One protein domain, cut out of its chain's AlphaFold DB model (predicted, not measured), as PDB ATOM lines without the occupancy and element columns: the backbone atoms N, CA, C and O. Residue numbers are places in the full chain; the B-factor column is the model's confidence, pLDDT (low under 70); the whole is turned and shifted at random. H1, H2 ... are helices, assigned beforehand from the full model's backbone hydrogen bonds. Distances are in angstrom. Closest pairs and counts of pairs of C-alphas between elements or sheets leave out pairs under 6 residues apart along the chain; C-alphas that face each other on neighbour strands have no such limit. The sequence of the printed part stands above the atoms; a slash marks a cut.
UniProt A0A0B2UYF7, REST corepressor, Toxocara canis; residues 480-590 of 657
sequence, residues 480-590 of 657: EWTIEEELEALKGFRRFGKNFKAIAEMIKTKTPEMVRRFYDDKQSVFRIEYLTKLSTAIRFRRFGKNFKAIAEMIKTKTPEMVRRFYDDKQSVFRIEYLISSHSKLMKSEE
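Overview. This is residues 480 to 590 of the 657 residues of the protein "REST corepressor" of Toxocara canis (UniProt A0A0B2UYF7). Two small groups of helices, H1 to H3 and H5 to H7, stand one beyond the other along the longest axis, joined where the later part of H1 packs on the early part of H5. In each group a short helix, H2 or H6, folds back across the longer one and is followed by a helix about perpendicular to it, H3 or H7; H8 packs on the later part of H5, and its residues 584 to 590 stick out. The printed part has 111 residues with eight named helices, H1 to H8 in chain order, and no named strand; its class is all helix. It is compact, with a radius of gyration of the C-alphas of 15.1 A, yet elongated in outline, spanning 47 by 30 by 24 A.

Arrangement. H1, residues 483 to 496, touches H2, residues 500 to 507, at a steep tilt of 46 degrees, opposite ways; their closest C-alphas, of Gly 492 and Ile 503, are 5.1 A apart. H2 touches H3, residues 512 to 521, about perpendicular at 80 degrees, closest at the C-alphas of Phe 500 and Pro 512, 4.9 A. H4, residues 523 to 526, touches no helix. The hub is H5, residues 528 to 543, which touches three helices. Its residues 528 to 535 alone touch H1, with the C-alphas of Arg 494 and Ser 535 closest at 4.8 A, at a steep tilt of 45 degrees, the same way. Its residues 536 to 543 alone touch H6, residues 547 to 554, at a steep tilt of 52 degrees, opposite ways; the closest C-alphas, of Arg 539 and Ile 550, are 6.3 A apart. H6 touches H7, residues 559 to 569, about perpendicular at 82 degrees, closest at the C-alphas of Phe 547 and Pro 559, 4.9 A. H8, residues 575 to 590, touches H5 with residues 575 to 582 alone, the C-alphas of Arg 541 and Ile 579 being closest at 4.6 A; the tilt is steep, 40 degrees, the same way. Every O i to N i+4 pair is within hydrogen-bond range in H1, H2, H3, H6, H7 and H8, and 7 of 12 are in H5; H4 is too short for such a pair.

Along the chain. H1 begins at C-alpha 483, (53.971, -8.375, 52.873), and is 19.4 A long. H5 begins at C-alpha 528, (57.990, -11.293, 38.241); H5 and H8 each measure 23.2 A. H8 ends at C-alpha 590, (29.601, -32.703, 29.441).

Size, cuts and confidence. The C-alphas of Glu 480 and Glu 590 are the two farthest apart, 48.7 A. The printed part has no cut, and each link between successive helices is tight. Mean pLDDT of the printed part is 79.3; residues 523 to 527, 571 to 573 and 582 to 590 are under 70.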
ATOM      1  N   GLU A 480      55.890   2.544  51.289       73.75
ATOM      2  CA  GLU A 480      56.337   1.301  51.918       73.75
ATOM      3  C   GLU A 480      55.386   0.143  51.568       73.75
ATOM      4  O   GLU A 480      54.165   0.310  51.567       73.75
ATOM      5  N   TRP A 481      55.940  -1.012  51.203       80.50
ATOM      6  CA  TRP A 481      55.181  -2.193  50.786       80.50
ATOM      7  C   TRP A 481      55.076  -3.184  51.944       80.50
ATOM      8  O   TRP A 481      56.093  -3.688  52.415       80.50
ATOM      9  N   THR A 482      53.855  -3.487  52.385       79.81
ATOM     10  CA  THR A 482      53.616  -4.571  53.347       79.81
ATOM     11  C   THR A 482      53.655  -5.930  52.649       79.81
ATOM     12  O   THR A 482      53.386  -6.035  51.453       79.81
ATOM     13  N   ILE A 483      53.930  -6.999  53.401       70.50
ATOM     14  CA  ILE A 483      53.971  -8.375  52.873       70.50
ATOM     15  C   ILE A 483      52.641  -8.755  52.201       70.50
ATOM     16  O   ILE A 483      52.634  -9.396  51.150       70.50
ATOM     17  N   GLU A 484      51.509  -8.317  52.759       73.19
ATOM     18  CA  GLU A 484      50.185  -8.527  52.165       73.19
ATOM     19  C   GLU A 484      50.050  -7.835  50.801       73.19
ATOM     20  O   GLU A 484      49.589  -8.456  49.841       73.19
ATOM     21  N   GLU A 485      50.507  -6.584  50.681       83.69
ATOM     22  CA  GLU A 485      50.519  -5.843  49.416       83.69
ATOM     23  C   GLU A 485      51.491  -6.456  48.396       83.69
ATOM     24  O   GLU A 485      51.152  -6.524  47.214       83.69
ATOM     25  N   GLU A 486      52.668  -6.939  48.821       83.62
ATOM     26  CA  GLU A 486      53.613  -7.641  47.938       83.62
ATOM     27  C   GLU A 486      52.990  -8.933  47.391       83.62
ATOM     28  O   GLU A 486      52.995  -9.169  46.180       83.62
ATOM     29  N   LEU A 487      52.389  -9.755  48.258       76.69
ATOM     30  CA  LEU A 487      51.700 -10.984  47.855       76.69
ATOM     31  C   LEU A 487      50.527 -10.692  46.912       76.69
ATOM     32  O   LEU A 487      50.332 -11.415  45.930       76.69
ATOM     33  N   GLU A 488      49.754  -9.638  47.171       82.62
ATOM     34  CA  GLU A 488      48.641  -9.234  46.312       82.62
ATOM     35  C   GLU A 488      49.133  -8.667  44.967       82.62
ATOM     36  O   GLU A 488      48.563  -8.982  43.920       82.62
ATOM     37  N   ALA A 489      50.268  -7.958  44.937       84.62
ATOM     38  CA  ALA A 489      50.931  -7.567  43.695       84.62
ATOM     39  C   ALA A 489      51.394  -8.779  42.880       84.62
ATOM     40  O   ALA A 489      51.135  -8.835  41.678       84.62
ATOM     41  N   LEU A 490      52.008  -9.789  43.508       81.19
ATOM     42  CA  LEU A 490      52.450 -11.018  42.832       81.19
ATOM     43  C   LEU A 490      51.273 -11.826  42.261       81.19
ATOM     44  O   LEU A 490      51.330 -12.261  41.103       81.19
ATOM     45  N   LYS A 491      50.162 -11.949  43.006       82.31
ATOM     46  CA  LYS A 491      48.883 -12.458  42.469       82.31
ATOM     47  C   LYS A 491      48.420 -11.608  41.282       82.31
ATOM     48  O   LYS A 491      48.001 -12.155  40.262       82.31
ATOM     49  N   GLY A 492      48.559 -10.288  41.378       83.31
ATOM     50  CA  GLY A 492      48.255  -9.318  40.330       83.31
ATOM     51  C   GLY A 492      49.052  -9.541  39.047       83.31
ATOM     52  O   GLY A 492      48.456  -9.625  37.974       83.31
ATOM     53  N   PHE A 493      50.371  -9.728  39.123       86.06
ATOM     54  CA  PHE A 493      51.211 -10.014  37.954       86.06
ATOM     55  C   PHE A 493      50.864 -11.361  37.306       86.06
ATOM     56  O   PHE A 493      50.769 -11.440  36.077       86.06
ATOM     57  N   ARG A 494      50.583 -12.400  38.109       81.31
ATOM     58  CA  ARG A 494      50.084 -13.699  37.615       81.31
ATOM     59  C   ARG A 494      48.702 -13.575  36.959       81.31
ATOM     60  O   ARG A 494      48.445 -14.240  35.959       81.31
ATOM     61  N   ARG A 495      47.811 -12.729  37.491       79.62
ATOM     62  CA  ARG A 495      46.427 -12.579  37.009       79.62
ATOM     63  C   ARG A 495      46.298 -11.631  35.819       79.62
ATOM     64  O   ARG A 495      45.539 -11.930  34.904       79.62
ATOM     65  N   PHE A 496      47.028 -10.520  35.789       85.19
ATOM     66  CA  PHE A 496      46.854  -9.433  34.815       85.19
ATOM     67  C   PHE A 496      48.094  -9.146  33.953       85.19
ATOM     68  O   PHE A 496      48.015  -8.354  33.017       85.19
ATOM     69  N   GLY A 497      49.234  -9.798  34.209       84.19
ATOM     70  CA  GLY A 497      50.467  -9.538  33.461       84.19
ATOM     71  C   GLY A 497      51.053  -8.173  33.827       84.19
ATOM     72  O   GLY A 497      51.035  -7.792  34.990       84.19
ATOM     73  N   LYS A 498      51.551  -7.408  32.848       88.88
ATOM     74  CA  LYS A 498      52.109  -6.057  33.074       88.88
ATOM     75  C   LYS A 498      51.038  -4.953  33.131       88.88
ATOM     76  O   LYS A 498      51.310  -3.800  32.807       88.88
ATOM     77  N   ASN A 499      49.801  -5.285  33.502       90.38
ATOM     78  CA  ASN A 499      48.727  -4.302  33.632       90.38
ATOM     79  C   ASN A 499      48.806  -3.609  35.000       90.38
ATOM     80  O   ASN A 499      48.013  -3.879  35.902       90.38
ATOM     81  N   PHE A 500      49.785  -2.715  35.151       92.81
ATOM     82  CA  PHE A 500      50.057  -2.008  36.406       92.81
ATOM     83  C   PHE A 500      48.832  -1.253  36.949       92.81
ATOM     84  O   PHE A 500      48.683  -1.129  38.161       92.81
ATOM     85  N   LYS A 501      47.920  -0.803  36.070       91.12
ATOM     86  CA  LYS A 501      46.662  -0.155  36.463       91.12
ATOM     87  C   LYS A 501      45.694  -1.132  37.141       91.12
ATOM     88  O   LYS A 501      45.272  -0.864  38.256       91.12
ATOM     89  N   ALA A 502      45.412  -2.281  36.522       87.94
ATOM     90  CA  ALA A 502      44.531  -3.294  37.113       87.94
ATOM     91  C   ALA A 502      45.095  -3.887  38.420       87.94
ATOM     92  O   ALA A 502      44.343  -4.258  39.317       87.94
ATOM     93  N   ILE A 503      46.424  -3.965  38.542       88.81
ATOM     94  CA  ILE A 503      47.094  -4.432  39.764       88.81
ATOM     95  C   ILE A 503      46.988  -3.380  40.878       88.81
ATOM     96  O   ILE A 503      46.630  -3.727  42.000       88.81
ATOM     97  N   ALA A 504      47.207  -2.098  40.568       91.38
ATOM     98  CA  ALA A 504      46.986  -0.992  41.502       91.38
ATOM     99  C   ALA A 504      45.526  -0.928  41.993       91.38
ATOM    100  O   ALA A 504      45.284  -0.792  43.187       91.38
ATOM    101  N   GLU A 505      44.552  -1.105  41.096       90.94
ATOM    102  CA  GLU A 505      43.121  -1.176  41.433       90.94
ATOM    103  C   GLU A 505      42.779  -2.378  42.338       90.94
ATOM    104  O   GLU A 505      41.879  -2.280  43.173       90.94
ATOM    105  N   MET A 506      43.508  -3.494  42.216       87.31
ATOM    106  CA  MET A 506      43.328  -4.676  43.068       87.31
ATOM    107  C   MET A 506      43.921  -4.489  44.473       87.31
ATOM    108  O   MET A 506      43.270  -4.842  45.454       87.31
ATOM    109  N   ILE A 507      45.119  -3.900  44.567       88.12
ATOM    110  CA  ILE A 507      45.815  -3.609  45.835       88.12
ATOM    111  C   ILE A 507      45.156  -2.424  46.574       88.12
ATOM    112  O   ILE A 507      45.148  -2.380  47.799       88.12
ATOM    113  N   LYS A 508      44.565  -1.475  45.832       84.19
ATOM    114  CA  LYS A 508      43.862  -0.250  46.280       84.19
ATOM    115  C   LYS A 508      44.724   0.810  46.978       84.19
ATOM    116  O   LYS A 508      44.428   1.994  46.856       84.19
ATOM    117  N   THR A 509      45.778   0.419  47.686       84.69
ATOM    118  CA  THR A 509      46.669   1.308  48.457       84.69
ATOM    119  C   THR A 509      47.869   1.833  47.661       84.69
ATOM    120  O   THR A 509      48.492   2.816  48.062       84.69
ATOM    121  N   LYS A 510      48.200   1.203  46.525       86.81
ATOM    122  CA  LYS A 510      49.381   1.498  45.699       86.81
ATOM    123  C   LYS A 510      48.976   2.060  44.336       86.81
ATOM    124  O   LYS A 510      48.008   1.613  43.730       86.81
ATOM    125  N   THR A 511      49.732   3.033  43.827       91.19
ATOM    126  CA  THR A 511      49.485   3.636  42.500       91.19
ATOM    127  C   THR A 511      50.086   2.790  41.364       91.19
ATOM    128  O   THR A 511      51.036   2.046  41.610       91.19
ATOM    129  N   PRO A 512      49.632   2.927  40.099       90.62
ATOM    130  CA  PRO A 512      50.212   2.184  38.973       90.62
ATOM    131  C   PRO A 512      51.722   2.410  38.795       90.62
ATOM    132  O   PRO A 512      52.429   1.511  38.348       90.62
ATOM    133  N   GLU A 513      52.228   3.587  39.181       87.69
ATOM    134  CA  GLU A 513      53.658   3.906  39.148       87.69
ATOM    135  C   GLU A 513      54.441   3.172  40.246       87.69
ATOM    136  O   GLU A 513      55.522   2.648  39.997       87.69
ATOM    137  N   MET A 514      53.866   3.059  41.449       85.75
ATOM    138  CA  MET A 514      54.442   2.256  42.534       85.75
ATOM    139  C   MET A 514      54.487   0.771  42.161       85.75
ATOM    140  O   MET A 514      55.486   0.111  42.428       85.75
ATOM    141  N   VAL A 515      53.445   0.252  41.497       89.62
ATOM    142  CA  VAL A 515      53.418  -1.134  40.996       89.62
ATOM    143  C   VAL A 515      54.447  -1.350  39.875       89.62
ATOM    144  O   VAL A 515      55.041  -2.425  39.804       89.62
ATOM    145  N   ARG A 516      54.704  -0.351  39.015       88.88
ATOM    146  CA  ARG A 516      55.784  -0.433  38.015       88.88
ATOM    147  C   ARG A 516      57.158  -0.491  38.685       88.88
ATOM    148  O   ARG A 516      57.906  -1.415  38.398       88.88
ATOM    149  N   ARG A 517      57.446   0.411  39.632       84.75
ATOM    150  CA  ARG A 517      58.702   0.375  40.406       84.75
ATOM    151  C   ARG A 517      58.885  -0.958  41.125       84.75
ATOM    152  O   ARG A 517      59.926  -1.575  40.983       84.75
ATOM    153  N   PHE A 518      57.840  -1.480  41.769       84.44
ATOM    154  CA  PHE A 518      57.868  -2.821  42.360       84.44
ATOM    155  C   PHE A 518      58.209  -3.918  41.334       84.44
ATOM    156  O   PHE A 518      58.996  -4.811  41.633       84.44
ATOM    157  N   TYR A 519      57.642  -3.858  40.123       85.69
ATOM    158  CA  TYR A 519      57.961  -4.807  39.052       85.69
ATOM    159  C   TYR A 519      59.438  -4.744  38.634       85.69
ATOM    160  O   TYR A 519      60.020  -5.799  38.390       85.69
ATOM    161  N   ASP A 520      60.028  -3.549  38.554       83.06
ATOM    162  CA  ASP A 520      61.428  -3.357  38.162       83.06
ATOM    163  C   ASP A 520      62.390  -3.716  39.318       83.06
ATOM    164  O   ASP A 520      63.283  -4.546  39.143       83.06
ATOM    165  N   ASP A 521      62.149  -3.190  40.524       76.12
ATOM    166  CA  ASP A 521      62.995  -3.349  41.718       76.12
ATOM    167  C   ASP A 521      62.983  -4.786  42.275       76.12
ATOM    168  O   ASP A 521      64.016  -5.319  42.684       76.12
ATOM    169  N   LYS A 522      61.814  -5.446  42.302       74.69
ATOM    170  CA  LYS A 522      61.643  -6.804  42.862       74.69
ATOM    171  C   LYS A 522      61.688  -7.907  41.794       74.69
ATOM    172  O   LYS A 522      61.432  -9.077  42.096       74.69
ATOM    173  N   GLN A 523      62.050  -7.563  40.554       69.88
ATOM    174  CA  GLN A 523      62.136  -8.486  39.418       69.88
ATOM    175  C   GLN A 523      63.006  -9.716  39.713       69.88
ATOM    176  O   GLN A 523      62.597 -10.855  39.470       69.88
ATOM    177  N   SER A 524      64.213  -9.468  40.225       50.38
ATOM    178  CA  SER A 524      65.231 -10.474  40.549       50.38
ATOM    179  C   SER A 524      64.829 -11.349  41.737       50.38
ATOM    180  O   SER A 524      65.133 -12.539  41.748       50.38
ATOM    181  N   VAL A 525      64.097 -10.771  42.696       54.75
ATOM    182  CA  VAL A 525      63.661 -11.421  43.938       54.75
ATOM    183  C   VAL A 525      62.521 -12.409  43.679       54.75
ATOM    184  O   VAL A 525      62.611 -13.575  44.052       54.75
ATOM    185  N   PHE A 526      61.458 -11.973  42.993       55.62
ATOM    186  CA  PHE A 526      60.232 -12.772  42.832       55.62
ATOM    187  C   PHE A 526      60.032 -13.369  41.429       55.62
ATOM    188  O   PHE A 526      58.980 -13.945  41.149       55.62
ATOM    189  N   ARG A 527      61.016 -13.230  40.525       67.50
ATOM    190  CA  ARG A 527      60.924 -13.639  39.106       67.50
ATOM    191  C   ARG A 527      59.635 -13.129  38.444       67.50
ATOM    192  O   ARG A 527      58.945 -13.874  37.743       67.50
ATOM    193  N   ILE A 528      59.288 -11.859  38.658       75.31
ATOM    194  CA  ILE A 528      57.990 -11.293  38.241       75.31
ATOM    195  C   ILE A 528      57.810 -11.387  36.712       75.31
ATOM    196  O   ILE A 528      56.710 -11.625  36.213       75.31
ATOM    197  N   GLU A 529      58.898 -11.341  35.946       76.06
ATOM    198  CA  GLU A 529      58.906 -11.586  34.507       76.06
ATOM    199  C   GLU A 529      58.317 -12.958  34.150       76.06
ATOM    200  O   GLU A 529      57.502 -13.060  33.233       76.06
ATOM    201  N   TYR A 530      58.671 -14.004  34.905       74.19
ATOM    202  CA  TYR A 530      58.100 -15.339  34.744       74.19
ATOM    203  C   TYR A 530      56.604 -15.330  35.068       74.19
ATOM    204  O   TYR A 530      55.834 -15.866  34.280       74.19
ATOM    205  N   LEU A 531      56.163 -14.646  36.132       72.38
ATOM    206  CA  LEU A 531      54.733 -14.505  36.451       72.38
ATOM    207  C   LEU A 531      53.953 -13.785  35.338       72.38
ATOM    208  O   LEU A 531      52.860 -14.219  34.974       72.38
ATOM    209  N   THR A 532      54.515 -12.734  34.732       78.06
ATOM    210  CA  THR A 532      53.862 -12.016  33.617       78.06
ATOM    211  C   THR A 532      53.847 -12.815  32.305       78.06
ATOM    212  O   THR A 532      52.908 -12.684  31.513       78.06
ATOM    213  N   LYS A 533      54.833 -13.696  32.084       80.31
ATOM    214  CA  LYS A 533      54.839 -14.686  30.991       80.31
ATOM    215  C   LYS A 533      53.815 -15.801  31.262       80.31
ATOM    216  O   LYS A 533      52.958 -16.059  30.418       80.31
ATOM    217  N   LEU A 534      53.814 -16.373  32.466       74.94
ATOM    218  CA  LEU A 534      52.881 -17.402  32.941       74.94
ATOM    219  C   LEU A 534      51.418 -16.933  32.880       74.94
ATOM    220  O   LEU A 534      50.549 -17.683  32.450       74.94
ATOM    221  N   SER A 535      51.155 -15.667  33.216       81.25
ATOM    222  CA  SER A 535      49.861 -14.994  33.028       81.25
ATOM    223  C   SER A 535      49.334 -15.156  31.593       81.25
ATOM    224  O   SER A 535      48.157 -15.458  31.382       81.25
ATOM    225  N   THR A 536      50.211 -15.041  30.591       80.50
ATOM    226  CA  THR A 536      49.854 -15.271  29.181       80.50
ATOM    227  C   THR A 536      49.658 -16.764  28.899       80.50
ATOM    228  O   THR A 536      48.652 -17.137  28.300       80.50
ATOM    229  N   ALA A 537      50.557 -17.628  29.388       78.56
ATOM    230  CA  ALA A 537      50.501 -19.080  29.187       78.56
ATOM    231  C   ALA A 537      49.225 -19.741  29.751       78.56
ATOM    232  O   ALA A 537      48.576 -20.525  29.061       78.56
ATOM    233  N   ILE A 538      48.806 -19.383  30.971       79.00
ATOM    234  CA  ILE A 538      47.617 -19.958  31.628       79.00
ATOM    235  C   ILE A 538      46.334 -19.675  30.827       79.00
ATOM    236  O   ILE A 538      45.400 -20.472  30.857       79.00
ATOM    237  N   ARG A 539      46.265 -18.581  30.062       84.06
ATOM    238  CA  ARG A 539      45.058 -18.234  29.290       84.06
ATOM    239  C   ARG A 539      44.815 -19.148  28.091       84.06
ATOM    240  O   ARG A 539      43.655 -19.351  27.739       84.06
ATOM    241  N   PHE A 540      45.851 -19.777  27.538       83.56
ATOM    242  CA  PHE A 540      45.684 -20.821  26.523       83.56
ATOM    243  C   PHE A 540      44.911 -22.032  27.063       83.56
ATOM    244  O   PHE A 540      44.170 -22.652  26.308       83.56
ATOM    245  N   ARG A 541      44.981 -22.316  28.376       81.00
ATOM    246  CA  ARG A 541      44.150 -23.349  29.021       81.00
ATOM    247  C   ARG A 541      42.655 -23.107  28.776       81.00
ATOM    248  O   ARG A 541      41.942 -24.045  28.460       81.00
ATOM    249  N   ARG A 542      42.190 -21.855  28.899       78.94
ATOM    250  CA  ARG A 542      40.763 -21.488  28.796       78.94
ATOM    251  C   ARG A 542      40.318 -21.103  27.381       78.94
ATOM    252  O   ARG A 542      39.167 -21.331  27.033       78.94
ATOM    253  N   PHE A 543      41.198 -20.497  26.585       83.38
ATOM    254  CA  PHE A 543      40.862 -19.938  25.265       83.38
ATOM    255  C   PHE A 543      41.475 -20.707  24.085       83.38
ATOM    256  O   PHE A 543      41.288 -20.317  22.932       83.38
ATOM    257  N   GLY A 544      42.220 -21.787  24.341       84.44
ATOM    258  CA  GLY A 544      42.942 -22.515  23.300       84.44
ATOM    259  C   GLY A 544      43.888 -21.591  22.529       84.44
ATOM    260  O   GLY A 544      44.477 -20.670  23.092       84.44
ATOM    261  N   LYS A 545      43.982 -21.790  21.212       86.56
ATOM    262  CA  LYS A 545      44.769 -20.938  20.301       86.56
ATOM    263  C   LYS A 545      44.002 -19.684  19.829       86.56
ATOM    264  O   LYS A 545      44.367 -19.077  18.826       86.56
ATOM    265  N   ASN A 546      42.948 -19.255  20.539       88.62
ATOM    266  CA  ASN A 546      42.234 -18.006  20.245       88.62
ATOM    267  C   ASN A 546      43.035 -16.787  20.741       88.62
ATOM    268  O   ASN A 546      42.754 -16.190  21.784       88.62
ATOM    269  N   PHE A 547      44.056 -16.414  19.967       90.44
ATOM    270  CA  PHE A 547      44.975 -15.318  20.286       90.44
ATOM    271  C   PHE A 547      44.263 -13.971  20.509       90.44
ATOM    272  O   PHE A 547      44.725 -13.164  21.317       90.44
ATOM    273  N   LYS A 548      43.125 -13.736  19.834       88.44
ATOM    274  CA  LYS A 548      42.333 -12.505  19.959       88.44
ATOM    275  C   LYS A 548      41.658 -12.399  21.330       88.44
ATOM    276  O   LYS A 548      41.874 -11.410  22.024       88.44
ATOM    277  N   ALA A 549      40.946 -13.440  21.765       84.50
ATOM    278  CA  ALA A 549      40.311 -13.466  23.086       84.50
ATOM    279  C   ALA A 549      41.339 -13.357  24.233       84.50
ATOM    280  O   ALA A 549      41.109 -12.675  25.234       84.50
ATOM    281  N   ILE A 550      42.515 -13.978  24.072       84.56
ATOM    282  CA  ILE A 550      43.615 -13.879  25.043       84.56
ATOM    283  C   ILE A 550      44.157 -12.441  25.119       84.56
ATOM    284  O   ILE A 550      44.360 -11.925  26.219       84.56
ATOM    285  N   ALA A 551      44.361 -11.777  23.976       87.00
ATOM    286  CA  ALA A 551      44.804 -10.383  23.911       87.00
ATOM    287  C   ALA A 551      43.795  -9.423  24.570       87.00
ATOM    288  O   ALA A 551      44.174  -8.637  25.441       87.00
ATOM    289  N   GLU A 552      42.506  -9.550  24.236       86.38
ATOM    290  CA  GLU A 552      41.412  -8.750  24.810       86.38
ATOM    291  C   GLU A 552      41.297  -8.920  26.338       86.38
ATOM    292  O   GLU A 552      41.050  -7.948  27.056       86.38
ATOM    293  N   MET A 553      41.560 -10.123  26.865       81.12
ATOM    294  CA  MET A 553      41.577 -10.377  28.310       81.12
ATOM    295  C   MET A 553      42.840  -9.857  29.021       81.12
ATOM    296  O   MET A 553      42.766  -9.458  30.185       81.12
ATOM    297  N   ILE A 554      44.015  -9.901  28.384       81.56
ATOM    298  CA  ILE A 554      45.272  -9.405  28.983       81.56
ATOM    299  C   ILE A 554      45.337  -7.872  28.934       81.56
ATOM    300  O   ILE A 554      45.900  -7.253  29.836       81.56
ATOM    301  N   LYS A 555      44.774  -7.250  27.890       83.38
ATOM    302  CA  LYS A 555      44.796  -5.802  27.595       83.38
ATOM    303  C   LYS A 555      46.187  -5.170  27.392       83.38
ATOM    304  O   LYS A 555      46.262  -4.017  26.990       83.38
ATOM    305  N   THR A 556      47.282  -5.901  27.619       84.12
ATOM    306  CA  THR A 556      48.675  -5.421  27.460       84.12
ATOM    307  C   THR A 556      49.466  -6.136  26.357       84.12
ATOM    308  O   THR A 556      50.694  -6.077  26.347       84.12
ATOM    309  N   LYS A 557      48.797  -6.881  25.468       85.88
ATOM    310  CA  LYS A 557      49.394  -7.617  24.339       85.88
ATOM    311  C   LYS A 557      48.438  -7.580  23.147       85.88
ATOM    312  O   LYS A 557      47.238  -7.717  23.358       85.88
ATOM    313  N   THR A 558      48.955  -7.454  21.923       90.88
ATOM    314  CA  THR A 558      48.153  -7.664  20.699       90.88
ATOM    315  C   THR A 558      48.012  -9.166  20.397       90.88
ATOM    316  O   THR A 558      48.805  -9.961  20.920       90.88
ATOM    317  N   PRO A 559      47.055  -9.593  19.550       89.12
ATOM    318  CA  PRO A 559      46.921 -10.996  19.147       89.12
ATOM    319  C   PRO A 559      48.216 -11.579  18.552       89.12
ATOM    320  O   PRO A 559      48.571 -12.722  18.827       89.12
ATOM    321  N   GLU A 560      48.985 -10.775  17.820       88.50
ATOM    322  CA  GLU A 560      50.267 -11.146  17.206       88.50
ATOM    323  C   GLU A 560      51.354 -11.351  18.268       88.50
ATOM    324  O   GLU A 560      52.149 -12.283  18.169       88.50
ATOM    325  N   MET A 561      51.367 -10.529  19.325       86.88
ATOM    326  CA  MET A 561      52.266 -10.714  20.472       86.88
ATOM    327  C   MET A 561      51.918 -11.963  21.292       86.88
ATOM    328  O   MET A 561      52.798 -12.536  21.935       86.88
ATOM    329  N   VAL A 562      50.646 -12.373  21.305       87.94
ATOM    330  CA  VAL A 562      50.207 -13.631  21.928       87.94
ATOM    331  C   VAL A 562      50.569 -14.825  21.035       87.94
ATOM    332  O   VAL A 562      51.024 -15.834  21.565       87.94
ATOM    333  N   ARG A 563      50.457 -14.700  19.703       88.44
ATOM    334  CA  ARG A 563      50.919 -15.716  18.741       88.44
ATOM    335  C   ARG A 563      52.431 -15.940  18.837       88.44
ATOM    336  O   ARG A 563      52.837 -17.047  19.150       88.44
ATOM    337  N   ARG A 564      53.255 -14.888  18.741       87.50
ATOM    338  CA  ARG A 564      54.717 -15.003  18.937       87.50
ATOM    339  C   ARG A 564      55.075 -15.612  20.295       87.50
ATOM    340  O   ARG A 564      55.944 -16.466  20.380       87.50
ATOM    341  N   PHE A 565      54.368 -15.230  21.366       85.69
ATOM    342  CA  PHE A 565      54.568 -15.848  22.681       85.69
ATOM    343  C   PHE A 565      54.245 -17.349  22.684       85.69
ATOM    344  O   PHE A 565      54.948 -18.113  23.344       85.69
ATOM    345  N   TYR A 566      53.198 -17.772  21.973       85.31
ATOM    346  CA  TYR A 566      52.894 -19.186  21.779       85.31
ATOM    347  C   TYR A 566      54.056 -19.880  21.056       85.31
ATOM    348  O   TYR A 566      54.643 -20.801  21.618       85.31
ATOM    349  N   ASP A 567      54.450 -19.384  19.884       83.81
ATOM    350  CA  ASP A 567      55.484 -20.000  19.045       83.81
ATOM    351  C   ASP A 567      56.828 -20.125  19.794       83.81
ATOM    352  O   ASP A 567      57.395 -21.217  19.882       83.81
ATOM    353  N   ASP A 568      57.269 -19.038  20.440       78.12
ATOM    354  CA  ASP A 568      58.557 -18.914  21.135       78.12
ATOM    355  C   ASP A 568      58.630 -19.638  22.494       78.12
ATOM    356  O   ASP A 568      59.733 -19.820  23.032       78.12
ATOM    357  N   LYS A 569      57.486 -19.905  23.145       76.00
ATOM    358  CA  LYS A 569      57.425 -20.335  24.562       76.00
ATOM    359  C   LYS A 569      56.502 -21.533  24.827       76.00
ATOM    360  O   LYS A 569      56.409 -21.966  25.979       76.00
ATOM    361  N   GLN A 570      55.887 -22.123  23.798       73.06
ATOM    362  CA  GLN A 570      55.064 -23.340  23.898       73.06
ATOM    363  C   GLN A 570      55.773 -24.515  24.579       73.06
ATOM    364  O   GLN A 570      55.147 -25.203  25.383       73.06
ATOM    365  N   SER A 571      57.068 -24.718  24.323       56.47
ATOM    366  CA  SER A 571      57.874 -25.769  24.959       56.47
ATOM    367  C   SER A 571      58.156 -25.468  26.436       56.47
ATOM    368  O   SER A 571      57.989 -26.338  27.289       56.47
ATOM    369  N   VAL A 572      58.512 -24.216  26.744       66.88
ATOM    370  CA  VAL A 572      58.864 -23.738  28.093       66.88
ATOM    371  C   VAL A 572      57.680 -23.824  29.058       66.88
ATOM    372  O   VAL A 572      57.845 -24.284  30.183       66.88
ATOM    373  N   PHE A 573      56.481 -23.423  28.619       64.75
ATOM    374  CA  PHE A 573      55.255 -23.470  29.432       64.75
ATOM    375  C   PHE A 573      54.353 -24.677  29.123       64.75
ATOM    376  O   PHE A 573      53.221 -24.723  29.599       64.75
ATOM    377  N   ARG A 574      54.822 -25.638  28.309       73.81
ATOM    378  CA  ARG A 574      54.060 -26.818  27.847       73.81
ATOM    379  C   ARG A 574      52.631 -26.469  27.398       73.81
ATOM    380  O   ARG A 574      51.664 -27.105  27.814       73.81
ATOM    381  N   ILE A 575      52.483 -25.440  26.562       75.00
ATOM    382  CA  ILE A 575      51.175 -24.815  26.294       75.00
ATOM    383  C   ILE A 575      50.169 -25.809  25.682       75.00
ATOM    384  O   ILE A 575      49.009 -25.816  26.086       75.00
ATOM    385  N   GLU A 576      50.602 -26.720  24.806       77.06
ATOM    386  CA  GLU A 576      49.734 -27.780  24.256       77.06
ATOM    387  C   GLU A 576      49.174 -28.724  25.340       77.06
ATOM    388  O   GLU A 576      48.030 -29.170  25.253       77.06
ATOM    389  N   TYR A 577      49.927 -28.980  26.417       75.19
ATOM    390  CA  TYR A 577      49.438 -29.758  27.560       75.19
ATOM    391  C   TYR A 577      48.386 -28.979  28.369       75.19
ATOM    392  O   TYR A 577      47.387 -29.558  28.802       75.19
ATOM    393  N   LEU A 578      48.556 -27.661  28.526       73.31
ATOM    394  CA  LEU A 578      47.549 -26.795  29.158       73.31
ATOM    395  C   LEU A 578      46.244 -26.761  28.344       73.31
ATOM    396  O   LEU A 578      45.165 -26.848  28.923       73.31
ATOM    397  N   ILE A 579      46.331 -26.699  27.013       80.56
ATOM    398  CA  ILE A 579      45.164 -26.762  26.117       80.56
ATOM    399  C   ILE A 579      44.485 -28.143  26.219       80.56
ATOM    400  O   ILE A 579      43.275 -28.235  26.439       80.56
ATOM    401  N   SER A 580      45.260 -29.229  26.118       75.50
ATOM    402  CA  SER A 580      44.739 -30.605  26.141       75.50
ATOM    403  C   SER A 580      44.082 -30.976  27.477       75.50
ATOM    404  O   SER A 580      43.006 -31.574  27.490       75.50
ATOM    405  N   SER A 581      44.684 -30.596  28.607       70.00
ATOM    406  CA  SER A 581      44.159 -30.913  29.945       70.00
ATOM    407  C   SER A 581      42.808 -30.250  30.234       70.00
ATOM    408  O   SER A 581      41.937 -30.888  30.820       70.00
ATOM    409  N   HIS A 582      42.581 -29.015  29.773       65.56
ATOM    410  CA  HIS A 582      41.268 -28.369  29.883       65.56
ATOM    411  C   HIS A 582      40.231 -28.992  28.947       65.56
ATOM    412  O   HIS A 582      39.104 -29.226  29.366       65.56
ATOM    413  N   SER A 583      40.605 -29.322  27.706       65.31
ATOM    414  CA  SER A 583      39.692 -30.002  26.776       65.31
ATOM    415  C   SER A 583      39.215 -31.360  27.311       65.31
ATOM    416  O   SER A 583      38.063 -31.720  27.097       65.31
ATOM    417  N   LYS A 584      40.066 -32.087  28.049       63.91
ATOM    418  CA  LYS A 584      39.684 -33.335  28.729       63.91
ATOM    419  C   LYS A 584      38.719 -33.102  29.896       63.91
ATOM    420  O   LYS A 584      37.765 -33.858  30.017       63.91
ATOM    421  N   LEU A 585      38.937 -32.056  30.700       58.31
ATOM    422  CA  LEU A 585      38.060 -31.702  31.825       58.31
ATOM    423  C   LEU A 585      36.651 -31.294  31.366       58.31
ATOM    424  O   LEU A 585      35.677 -31.835  31.877       58.31
ATOM    425  N   MET A 586      36.538 -30.427  30.352       62.06
ATOM    426  CA  MET A 586      35.226 -30.023  29.819       62.06
ATOM    427  C   MET A 586      34.451 -31.227  29.256       62.06
ATOM    428  O   MET A 586      33.263 -31.365  29.518       62.06
ATOM    429  N   LYS A 587      35.135 -32.155  28.566       57.75
ATOM    430  CA  LYS A 587      34.516 -33.393  28.059       57.75
ATOM    431  C   LYS A 587      34.060 -34.345  29.168       57.75
ATOM    432  O   LYS A 587      33.079 -35.054  28.982       57.75
ATOM    433  N   SER A 588      34.752 -34.385  30.311       51.06
ATOM    434  CA  SER A 588      34.271 -35.147  31.473       51.06
ATOM    435  C   SER A 588      33.093 -34.478  32.185       51.06
ATOM    436  O   SER A 588      32.303 -35.189  32.790       51.06
ATOM    437  N   GLU A 589      32.949 -33.152  32.096       51.16
ATOM    438  CA  GLU A 589      31.796 -32.427  32.649       51.16
ATOM    439  C   GLU A 589      30.557 -32.561  31.738       51.16
ATOM    440  O   GLU A 589      29.483 -32.884  32.243       51.16
ATOM    441  N   GLU A 590      30.696 -32.454  30.407       49.00
ATOM    442  CA  GLU A 590      29.601 -32.703  29.441       49.00
ATOM    443  C   GLU A 590      28.998 -34.114  29.591       49.00
ATOM    444  O   GLU A 590      27.777 -34.274  29.648       49.00
TER     445      GLU A 590